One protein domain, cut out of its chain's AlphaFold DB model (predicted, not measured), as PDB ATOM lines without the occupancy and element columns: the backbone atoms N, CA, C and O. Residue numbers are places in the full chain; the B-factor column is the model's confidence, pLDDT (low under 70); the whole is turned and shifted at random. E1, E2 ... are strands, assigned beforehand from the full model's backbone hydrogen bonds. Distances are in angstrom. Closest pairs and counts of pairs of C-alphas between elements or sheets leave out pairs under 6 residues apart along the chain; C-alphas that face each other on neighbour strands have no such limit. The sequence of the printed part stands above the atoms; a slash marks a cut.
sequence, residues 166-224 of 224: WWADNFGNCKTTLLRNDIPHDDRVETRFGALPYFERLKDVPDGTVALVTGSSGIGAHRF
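AT A GLANCE: This is residues 166 to 224 of the 224 residues of an uncharacterized protein of Candidatus Kaiserbacteria bacterium RIFCSPLOWO2_12_FULL_53_8 (UniProt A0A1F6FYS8). The domain has little regular structure: it is a rounded winding of loops, with the small hairpin E1 and E2 at one side and the short strand E3 apart from it, tied by short pairings to residues 188 to 189 and 212 to 213. The 59 printed residues include no named helix and three named strands, E1, E2, E3, holding 10 residues, class all strand; the sheet E1 - E2 is antiparallel. The whole is compact, radius of gyration of the C-alphas 11.2 A, spanning 27 by 27 by 22 A.

HOW THE PARTS SIT: E1, residues 166 to 168, and E2, residues 174 to 176, form an antiparallel hairpin at 164 degrees; N 175 and O 167 are within hydrogen-bond range at 2.8 A. E3, residues 196 to 199, is apart from both and pairs with no named strand.

IN THESE COORDINATES: E1, 7.2 A long, begins at C-alpha 166 (-30.705, -61.239, -32.162). E2 measures 6.4 A. E3, 9.7 A, ends at C-alpha 199 (-26.266, -41.551, -32.828).

THE WHOLE: The farthest C-alphas, of Gly 194 and Gly 220, are 30.0 A apart. The link E2 to E3 is long. The printed part has no cut; no printed residue is under pLDDT 70.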
ATOM      1  N   TRP A 166     -31.317 -59.906 -32.222       95.62
ATOM      2  CA  TRP A 166     -30.705 -61.239 -32.162       95.62
ATOM      3  C   TRP A 166     -29.976 -61.491 -30.839       95.62
ATOM      4  O   TRP A 166     -29.786 -62.649 -30.471       95.62
ATOM      5  N   TRP A 167     -29.613 -60.432 -30.105       95.94
ATOM      6  CA  TRP A 167     -28.945 -60.535 -28.808       95.94
ATOM      7  C   TRP A 167     -29.252 -59.344 -27.908       95.94
ATOM      8  O   TRP A 167     -29.297 -58.206 -28.369       95.94
ATOM      9  N   ALA A 168     -29.436 -59.615 -26.620       94.94
ATOM     10  CA  ALA A 168     -29.404 -58.604 -25.574       94.94
ATOM     11  C   ALA A 168     -28.131 -58.840 -24.761       94.94
ATOM     12  O   ALA A 168     -27.945 -59.937 -24.233       94.94
ATOM     13  N   ASP A 169     -27.234 -57.858 -24.723       91.12
ATOM     14  CA  ASP A 169     -25.969 -58.014 -24.009       91.12
ATOM     15  C   ASP A 169     -26.115 -57.821 -22.491       91.12
ATOM     16  O   ASP A 169     -27.176 -57.471 -21.971       91.12
ATOM     17  N   ASN A 170     -25.019 -58.049 -21.764       91.69
ATOM     18  CA  ASN A 170     -24.988 -57.955 -20.303       91.69
ATOM     19  C   ASN A 170     -25.164 -56.520 -19.771       91.69
ATOM     20  O   ASN A 170     -25.324 -56.343 -18.565       91.69
ATOM     21  N   PHE A 171     -25.121 -55.510 -20.644       90.94
ATOM     22  CA  PHE A 171     -25.373 -54.107 -20.312       90.94
ATOM     23  C   PHE A 171     -26.815 -53.688 -20.639       90.94
ATOM     24  O   PHE A 171     -27.210 -52.569 -20.327       90.94
ATOM     25  N   GLY A 172     -27.609 -54.582 -21.239       91.12
ATOM     26  CA  GLY A 172     -28.986 -54.319 -21.647       91.12
ATOM     27  C   GLY A 172     -29.125 -53.743 -23.059       91.12
ATOM     28  O   GLY A 172     -30.238 -53.390 -23.449       91.12
ATOM     29  N   ASN A 173     -28.047 -53.670 -23.850       93.56
ATOM     30  CA  ASN A 173     -28.148 -53.220 -25.237       93.56
ATOM     31  C   ASN A 173     -28.801 -54.306 -26.095       93.56
ATOM     32  O   ASN A 173     -28.412 -55.475 -26.045       93.56
ATOM     33  N   CYS A 174     -29.751 -53.907 -26.938       95.25
ATOM     34  CA  CYS A 174     -30.367 -54.786 -27.926       95.25
ATOM     35  C   CYS A 174     -29.618 -54.685 -29.258       95.25
ATOM     36  O   CYS A 174     -29.725 -53.675 -29.950       95.25
ATOM     37  N   LYS A 175     -28.914 -55.747 -29.650       96.00
ATOM     38  CA  LYS A 175     -28.261 -55.847 -30.959       96.00
ATOM     39  C   LYS A 175     -29.258 -56.320 -32.005       96.00
ATOM     40  O   LYS A 175     -29.937 -57.336 -31.805       96.00
ATOM     41  N   THR A 176     -29.352 -55.596 -33.115       96.38
ATOM     42  CA  THR A 176     -30.316 -55.893 -34.179       96.38
ATOM     43  C   THR A 176     -29.655 -56.568 -35.370       96.38
ATOM     44  O   THR A 176     -28.439 -56.641 -35.467       96.38
ATOM     45  N   THR A 177     -30.443 -57.129 -36.275       97.44
ATOM     46  CA  THR A 177     -29.946 -57.643 -37.559       97.44
ATOM     47  C   THR A 177     -29.779 -56.541 -38.606       97.44
ATOM     48  O   THR A 177     -29.389 -56.845 -39.734       97.44
ATOM     49  N   LEU A 178     -30.139 -55.297 -38.285       96.25
ATOM     50  CA  LEU A 178     -30.147 -54.168 -39.208       96.25
ATOM     51  C   LEU A 178     -28.753 -53.551 -39.295       96.25
ATOM     52  O   LEU A 178     -28.091 -53.345 -38.289       96.25
ATOM     53  N   LEU A 179     -28.328 -53.242 -40.509       95.50
ATOM     54  CA  LEU A 179     -27.168 -52.419 -40.804       95.50
ATOM     55  C   LEU A 179     -27.600 -50.959 -40.918       95.50
ATOM     56  O   LEU A 179     -28.771 -50.656 -41.156       95.50
ATOM     57  N   ARG A 180     -26.634 -50.038 -40.871       91.69
ATOM     58  CA  ARG A 180     -26.908 -48.606 -41.063       91.69
ATOM     59  C   ARG A 180     -27.671 -48.288 -42.354       91.69
ATOM     60  O   ARG A 180     -28.485 -47.368 -42.357       91.69
ATOM     61  N   ASN A 181     -27.408 -49.041 -43.422       92.81
ATOM     62  CA  ASN A 181     -28.045 -48.865 -44.730       92.81
ATOM     63  C   ASN A 181     -29.446 -49.491 -44.818       92.81
ATOM     64  O   ASN A 181     -30.145 -49.251 -45.797       92.81
ATOM     65  N   ASP A 182     -29.866 -50.269 -43.816       94.00
ATOM     66  CA  ASP A 182     -31.218 -50.837 -43.756       94.00
ATOM     67  C   ASP A 182     -32.234 -49.865 -43.136       94.00
ATOM     68  O   ASP A 182     -33.436 -50.131 -43.144       94.00
ATOM     69  N   ILE A 183     -31.759 -48.756 -42.563       91.75
ATOM     70  CA  ILE A 183     -32.582 -47.745 -41.896       91.75
ATOM     71  C   ILE A 183     -32.405 -46.373 -42.568       91.75
ATOM     72  O   ILE A 183     -31.307 -46.072 -43.051       91.75
ATOM     73  N   PRO A 184     -33.442 -45.512 -42.579       89.69
ATOM     74  CA  PRO A 184     -33.349 -44.158 -43.124       89.69
ATOM     75  C   PRO A 184     -32.157 -43.377 -42.560       89.69
ATOM     76  O   PRO A 184     -31.778 -43.546 -41.396       89.69
ATOM     77  N   HIS A 185     -31.557 -42.504 -43.370       87.12
ATOM     78  CA  HIS A 185     -30.424 -41.666 -42.956       87.12
ATOM     79  C   HIS A 185     -30.829 -40.423 -42.143       87.12
ATOM     80  O   HIS A 185     -30.130 -39.417 -42.152       87.12
ATOM     81  N   ASP A 186     -31.928 -40.537 -41.402       85.44
ATOM     82  CA  ASP A 186     -32.480 -39.479 -40.565       85.44
ATOM     83  C   ASP A 186     -31.916 -39.550 -39.139       85.44
ATOM     84  O   ASP A 186     -31.531 -40.619 -38.652       85.44
ATOM     85  N   ASP A 187     -31.941 -38.416 -38.434       86.25
ATOM     86  CA  ASP A 187     -31.566 -38.330 -37.014       86.25
ATOM     87  C   ASP A 187     -32.561 -39.060 -36.101       86.25
ATOM     88  O   ASP A 187     -32.281 -39.297 -34.925       86.25
ATOM     89  N   ARG A 188     -33.747 -39.398 -36.620       93.31
ATOM     90  CA  ARG A 188     -34.783 -40.151 -35.914       93.31
ATOM     91  C   ARG A 188     -35.309 -41.262 -36.802       93.31
ATOM     92  O   ARG A 188     -35.752 -41.014 -37.916       93.31
ATOM     93  N   VAL A 189     -35.309 -42.476 -36.274       93.44
ATOM     94  CA  VAL A 189     -35.760 -43.672 -36.982       93.44
ATOM     95  C   VAL A 189     -37.071 -44.136 -36.371       93.44
ATOM     96  O   VAL A 189     -37.153 -44.375 -35.163       93.44
ATOM     97  N   GLU A 190     -38.097 -44.275 -37.205       92.94
ATOM     98  CA  GLU A 190     -39.384 -44.820 -36.784       92.94
ATOM     99  C   GLU A 190     -39.269 -46.310 -36.455       92.94
ATOM    100  O   GLU A 190     -38.762 -47.113 -37.241       92.94
ATOM    101  N   THR A 191     -39.766 -46.693 -35.281       90.38
ATOM    102  CA  THR A 191     -39.806 -48.085 -34.826       90.38
ATOM    103  C   THR A 191     -41.192 -48.428 -34.289       90.38
ATOM    104  O   THR A 191     -42.003 -47.553 -33.991       90.38
ATOM    105  N   ARG A 192     -41.457 -49.718 -34.049       88.88
ATOM    106  CA  ARG A 192     -42.690 -50.156 -33.364       88.88
ATOM    107  C   ARG A 192     -42.834 -49.630 -31.927       88.88
ATOM    108  O   ARG A 192     -43.893 -49.793 -31.332       88.88
ATOM    109  N   PHE A 193     -41.770 -49.064 -31.361       86.75
ATOM    110  CA  PHE A 193     -41.739 -48.477 -30.021       86.75
ATOM    111  C   PHE A 193     -41.713 -46.939 -30.061       86.75
ATOM    112  O   PHE A 193     -41.493 -46.305 -29.034       86.75
ATOM    113  N   GLY A 194     -41.944 -46.349 -31.239       91.75
ATOM    114  CA  GLY A 194     -41.853 -44.915 -31.499       91.75
ATOM    115  C   GLY A 194     -40.548 -44.513 -32.184       91.75
ATOM    116  O   GLY A 194     -39.652 -45.335 -32.403       91.75
ATOM    117  N   ALA A 195     -40.456 -43.233 -32.530       94.69
ATOM    118  CA  ALA A 195     -39.272 -42.643 -33.135       94.69
ATOM    119  C   ALA A 195     -38.111 -42.597 -32.135       94.69
ATOM    120  O   ALA A 195     -38.213 -41.928 -31.101       94.69
ATOM    121  N   LEU A 196     -37.000 -43.252 -32.458       95.62
ATOM    122  CA  LEU A 196     -35.784 -43.235 -31.646       95.62
ATOM    123  C   LEU A 196     -34.715 -42.363 -32.307       95.62
ATOM    124  O   LEU A 196     -34.542 -42.457 -33.523       95.62
ATOM    125  N   PRO A 197     -33.992 -41.521 -31.546       96.12
ATOM    126  CA  PRO A 197     -32.857 -40.793 -32.092       96.12
ATOM    127  C   PRO A 197     -31.739 -41.765 -32.486       96.12
ATOM    128  O   PRO A 197     -31.519 -42.769 -31.804       96.12
ATOM    129  N   TYR A 198     -31.032 -41.461 -33.569       95.25
ATOM    130  CA  TYR A 198     -29.848 -42.189 -34.004       95.25
ATOM    131  C   TYR A 198     -28.584 -41.404 -33.643       95.25
ATOM    132  O   TYR A 198     -28.479 -40.215 -33.935       95.25
ATOM    133  N   PHE A 199     -27.605 -42.085 -33.055       94.06
ATOM    134  CA  PHE A 199     -26.266 -41.551 -32.828       94.06
ATOM    135  C   PHE A 199     -25.235 -42.471 -33.466       94.06
ATOM    136  O   PHE A 199     -25.359 -43.692 -33.440       94.06
ATOM    137  N   GLU A 200     -24.168 -41.904 -34.016       91.19
ATOM    138  CA  GLU A 200     -23.113 -42.719 -34.621       91.19
ATOM    139  C   GLU A 200     -22.354 -43.546 -33.574       91.19
ATOM    140  O   GLU A 200     -21.964 -44.680 -33.845       91.19
ATOM    141  N   ARG A 201     -22.164 -43.001 -32.365       91.69
ATOM    142  CA  ARG A 201     -21.380 -43.639 -31.302       91.69
ATOM    143  C   ARG A 201     -22.138 -43.622 -29.988       91.69
ATOM    144  O   ARG A 201     -22.729 -42.614 -29.613       91.69
ATOM    145  N   LEU A 202     -21.994 -44.702 -29.223       91.75
ATOM    146  CA  LEU A 202     -22.615 -44.841 -27.904       91.75
ATOM    147  C   LEU A 202     -22.255 -43.702 -26.937       91.75
ATOM    148  O   LEU A 202     -23.108 -43.242 -26.192       91.75
ATOM    149  N   LYS A 203     -21.015 -43.201 -26.978       93.62
ATOM    150  CA  LYS A 203     -20.560 -42.107 -26.102       93.62
ATOM    151  C   LYS A 203     -21.264 -40.763 -26.340       93.62
ATOM    152  O   LYS A 203     -21.102 -39.860 -25.529       93.62
ATOM    153  N   ASP A 204     -21.955 -40.615 -27.471       95.25
ATOM    154  CA  ASP A 204     -22.667 -39.389 -27.830       95.25
ATOM    155  C   ASP A 204     -24.142 -39.440 -27.369       95.25
ATOM    156  O   ASP A 204     -24.857 -38.445 -27.486       95.25
ATOM    157  N   VAL A 205     -24.602 -40.582 -26.833       95.38
ATOM    158  CA  VAL A 205     -25.961 -40.757 -26.306       95.38
ATOM    159  C   VAL A 205     -26.065 -40.111 -24.918       95.38
ATOM    160  O   VAL A 205     -25.288 -40.469 -24.034       95.38
ATOM    161  N   PRO A 206     -27.022 -39.193 -24.683       96.56
ATOM    162  CA  PRO A 206     -27.228 -38.613 -23.359       96.56
ATOM    163  C   PRO A 206     -27.689 -39.651 -22.327       96.56
ATOM    164  O   PRO A 206     -28.485 -40.542 -22.637       96.56
ATOM    165  N   ASP A 207     -27.255 -39.489 -21.078       95.50
ATOM    166  CA  ASP A 207     -27.621 -40.389 -19.980       95.50
ATOM    167  C   ASP A 207     -29.143 -40.570 -19.853       95.50
ATOM    168  O   ASP A 207     -29.924 -39.622 -19.957       95.50
ATOM    169  N   GLY A 208     -29.571 -41.816 -19.629       93.25
ATOM    170  CA  GLY A 208     -30.986 -42.174 -19.489       93.25
ATOM    171  C   GLY A 208     -31.801 -42.123 -20.788       93.25
ATOM    172  O   GLY A 208     -33.020 -42.283 -20.738       93.25
ATOM    173  N   THR A 209     -31.160 -41.922 -21.944       94.19
ATOM    174  CA  THR A 209     -31.839 -41.840 -23.245       94.19
ATOM    175  C   THR A 209     -31.835 -43.184 -23.969       94.19
ATOM    176  O   THR A 209     -30.795 -43.815 -24.133       94.19
ATOM    177  N   VAL A 210     -33.003 -43.604 -24.465       94.56
ATOM    178  CA  VAL A 210     -33.109 -44.728 -25.407       94.56
ATOM    179  C   VAL A 210     -32.815 -44.215 -26.812       94.56
ATOM    180  O   VAL A 210     -33.470 -43.287 -27.286       94.56
ATOM    181  N   ALA A 211     -31.844 -44.828 -27.480       95.44
ATOM    182  CA  ALA A 211     -31.398 -44.423 -28.803       95.44
ATOM    183  C   ALA A 211     -30.982 -45.630 -29.649       95.44
ATOM    184  O   ALA A 211     -30.733 -46.718 -29.126       95.44
ATOM    185  N   LEU A 212     -30.889 -45.417 -30.959       95.62
ATOM    186  CA  LEU A 212     -30.203 -46.321 -31.872       95.62
ATOM    187  C   LEU A 212     -28.758 -45.866 -32.029       95.62
ATOM    188  O   LEU A 212     -28.485 -44.672 -32.147       95.62
ATOM    189  N   VAL A 213     -27.845 -46.827 -32.071       95.00
ATOM    190  CA  VAL A 213     -26.432 -46.580 -32.345       95.00
ATOM    191  C   VAL A 213     -25.903 -47.610 -33.322       95.00
ATOM    192  O   VAL A 213     -26.427 -48.720 -33.376       95.00
ATOM    193  N   THR A 214     -24.852 -47.263 -34.062       93.12
ATOM    194  CA  THR A 214     -24.059 -48.291 -34.743       93.12
ATOM    195  C   THR A 214     -23.264 -49.051 -33.680       93.12
ATOM    196  O   THR A 214     -22.456 -48.458 -32.959       93.12
ATOM    197  N   GLY A 215     -23.527 -50.347 -33.529       92.44
ATOM    198  CA  GLY A 215     -22.859 -51.205 -32.561       92.44
ATOM    199  C   GLY A 215     -21.488 -51.688 -33.027       92.44
ATOM    200  O   GLY A 215     -20.974 -51.328 -34.085       92.44
ATOM    201  N   SER A 216     -20.858 -52.514 -32.194       92.56
ATOM    202  CA  SER A 216     -19.554 -53.122 -32.488       92.56
ATOM    203  C   SER A 216     -19.657 -54.488 -33.170       92.56
ATOM    204  O   SER A 216     -18.720 -54.904 -33.849       92.56
ATOM    205  N   SER A 217     -20.784 -55.182 -33.006       95.25
ATOM    206  CA  SER A 217     -21.019 -56.483 -33.634       95.25
ATOM    207  C   SER A 217     -21.199 -56.360 -35.140       95.25
ATOM    208  O   SER A 217     -21.712 -55.356 -35.628       95.25
ATOM    209  N   GLY A 218     -20.806 -57.395 -35.870       96.50
ATOM    210  CA  GLY A 218     -20.804 -57.424 -37.324       96.50
ATOM    211  C   GLY A 218     -19.458 -57.865 -37.886       96.50
ATOM    212  O   GLY A 218     -18.688 -58.530 -37.201       96.50
ATOM    213  N   ILE A 219     -19.190 -57.524 -39.146       96.75
ATOM    214  CA  ILE A 219     -17.961 -57.914 -39.844       96.75
ATOM    215  C   ILE A 219     -17.430 -56.792 -40.732       96.75
ATOM    216  O   ILE A 219     -18.156 -56.208 -41.542       96.75
ATOM    217  N   GLY A 220     -16.140 -56.480 -40.599       94.25
ATOM    218  CA  GLY A 220     -15.499 -55.395 -41.339       94.25
ATOM    219  C   GLY A 220     -16.205 -54.050 -41.126       94.25
ATOM    220  O   GLY A 220     -16.275 -53.549 -40.005       94.25
ATOM    221  N   ALA A 221     -16.726 -53.454 -42.203       94.06
ATOM    222  CA  ALA A 221     -17.478 -52.196 -42.153       94.06
ATOM    223  C   ALA A 221     -18.988 -52.382 -41.894       94.06
ATOM    224  O   ALA A 221     -19.703 -51.404 -41.691       94.06
ATOM    225  N   HIS A 222     -19.490 -53.619 -41.904       96.06
ATOM    226  CA  HIS A 222     -20.903 -53.913 -41.686       96.06
ATOM    227  C   HIS A 222     -21.150 -54.149 -40.202       96.06
ATOM    228  O   HIS A 222     -20.822 -55.218 -39.690       96.06
ATOM    229  N   ARG A 223     -21.711 -53.147 -39.522       96.00
ATOM    230  CA  ARG A 223     -21.972 -53.171 -38.081       96.00
ATOM    231  C   ARG A 223     -23.471 -53.072 -37.776       96.00
ATOM    232  O   ARG A 223     -24.189 -52.361 -38.484       96.00
ATOM    233  N   PHE A 224     -23.895 -53.840 -36.774       94.25
ATOM    234  CA  PHE A 224     -25.277 -54.033 -36.310       94.25
ATOM    235  C   PHE A 224     -25.694 -53.084 -35.187       94.25
ATOM    236  O   PHE A 224     -24.790 -52.624 -34.456       94.25
TER     237      PHE A 224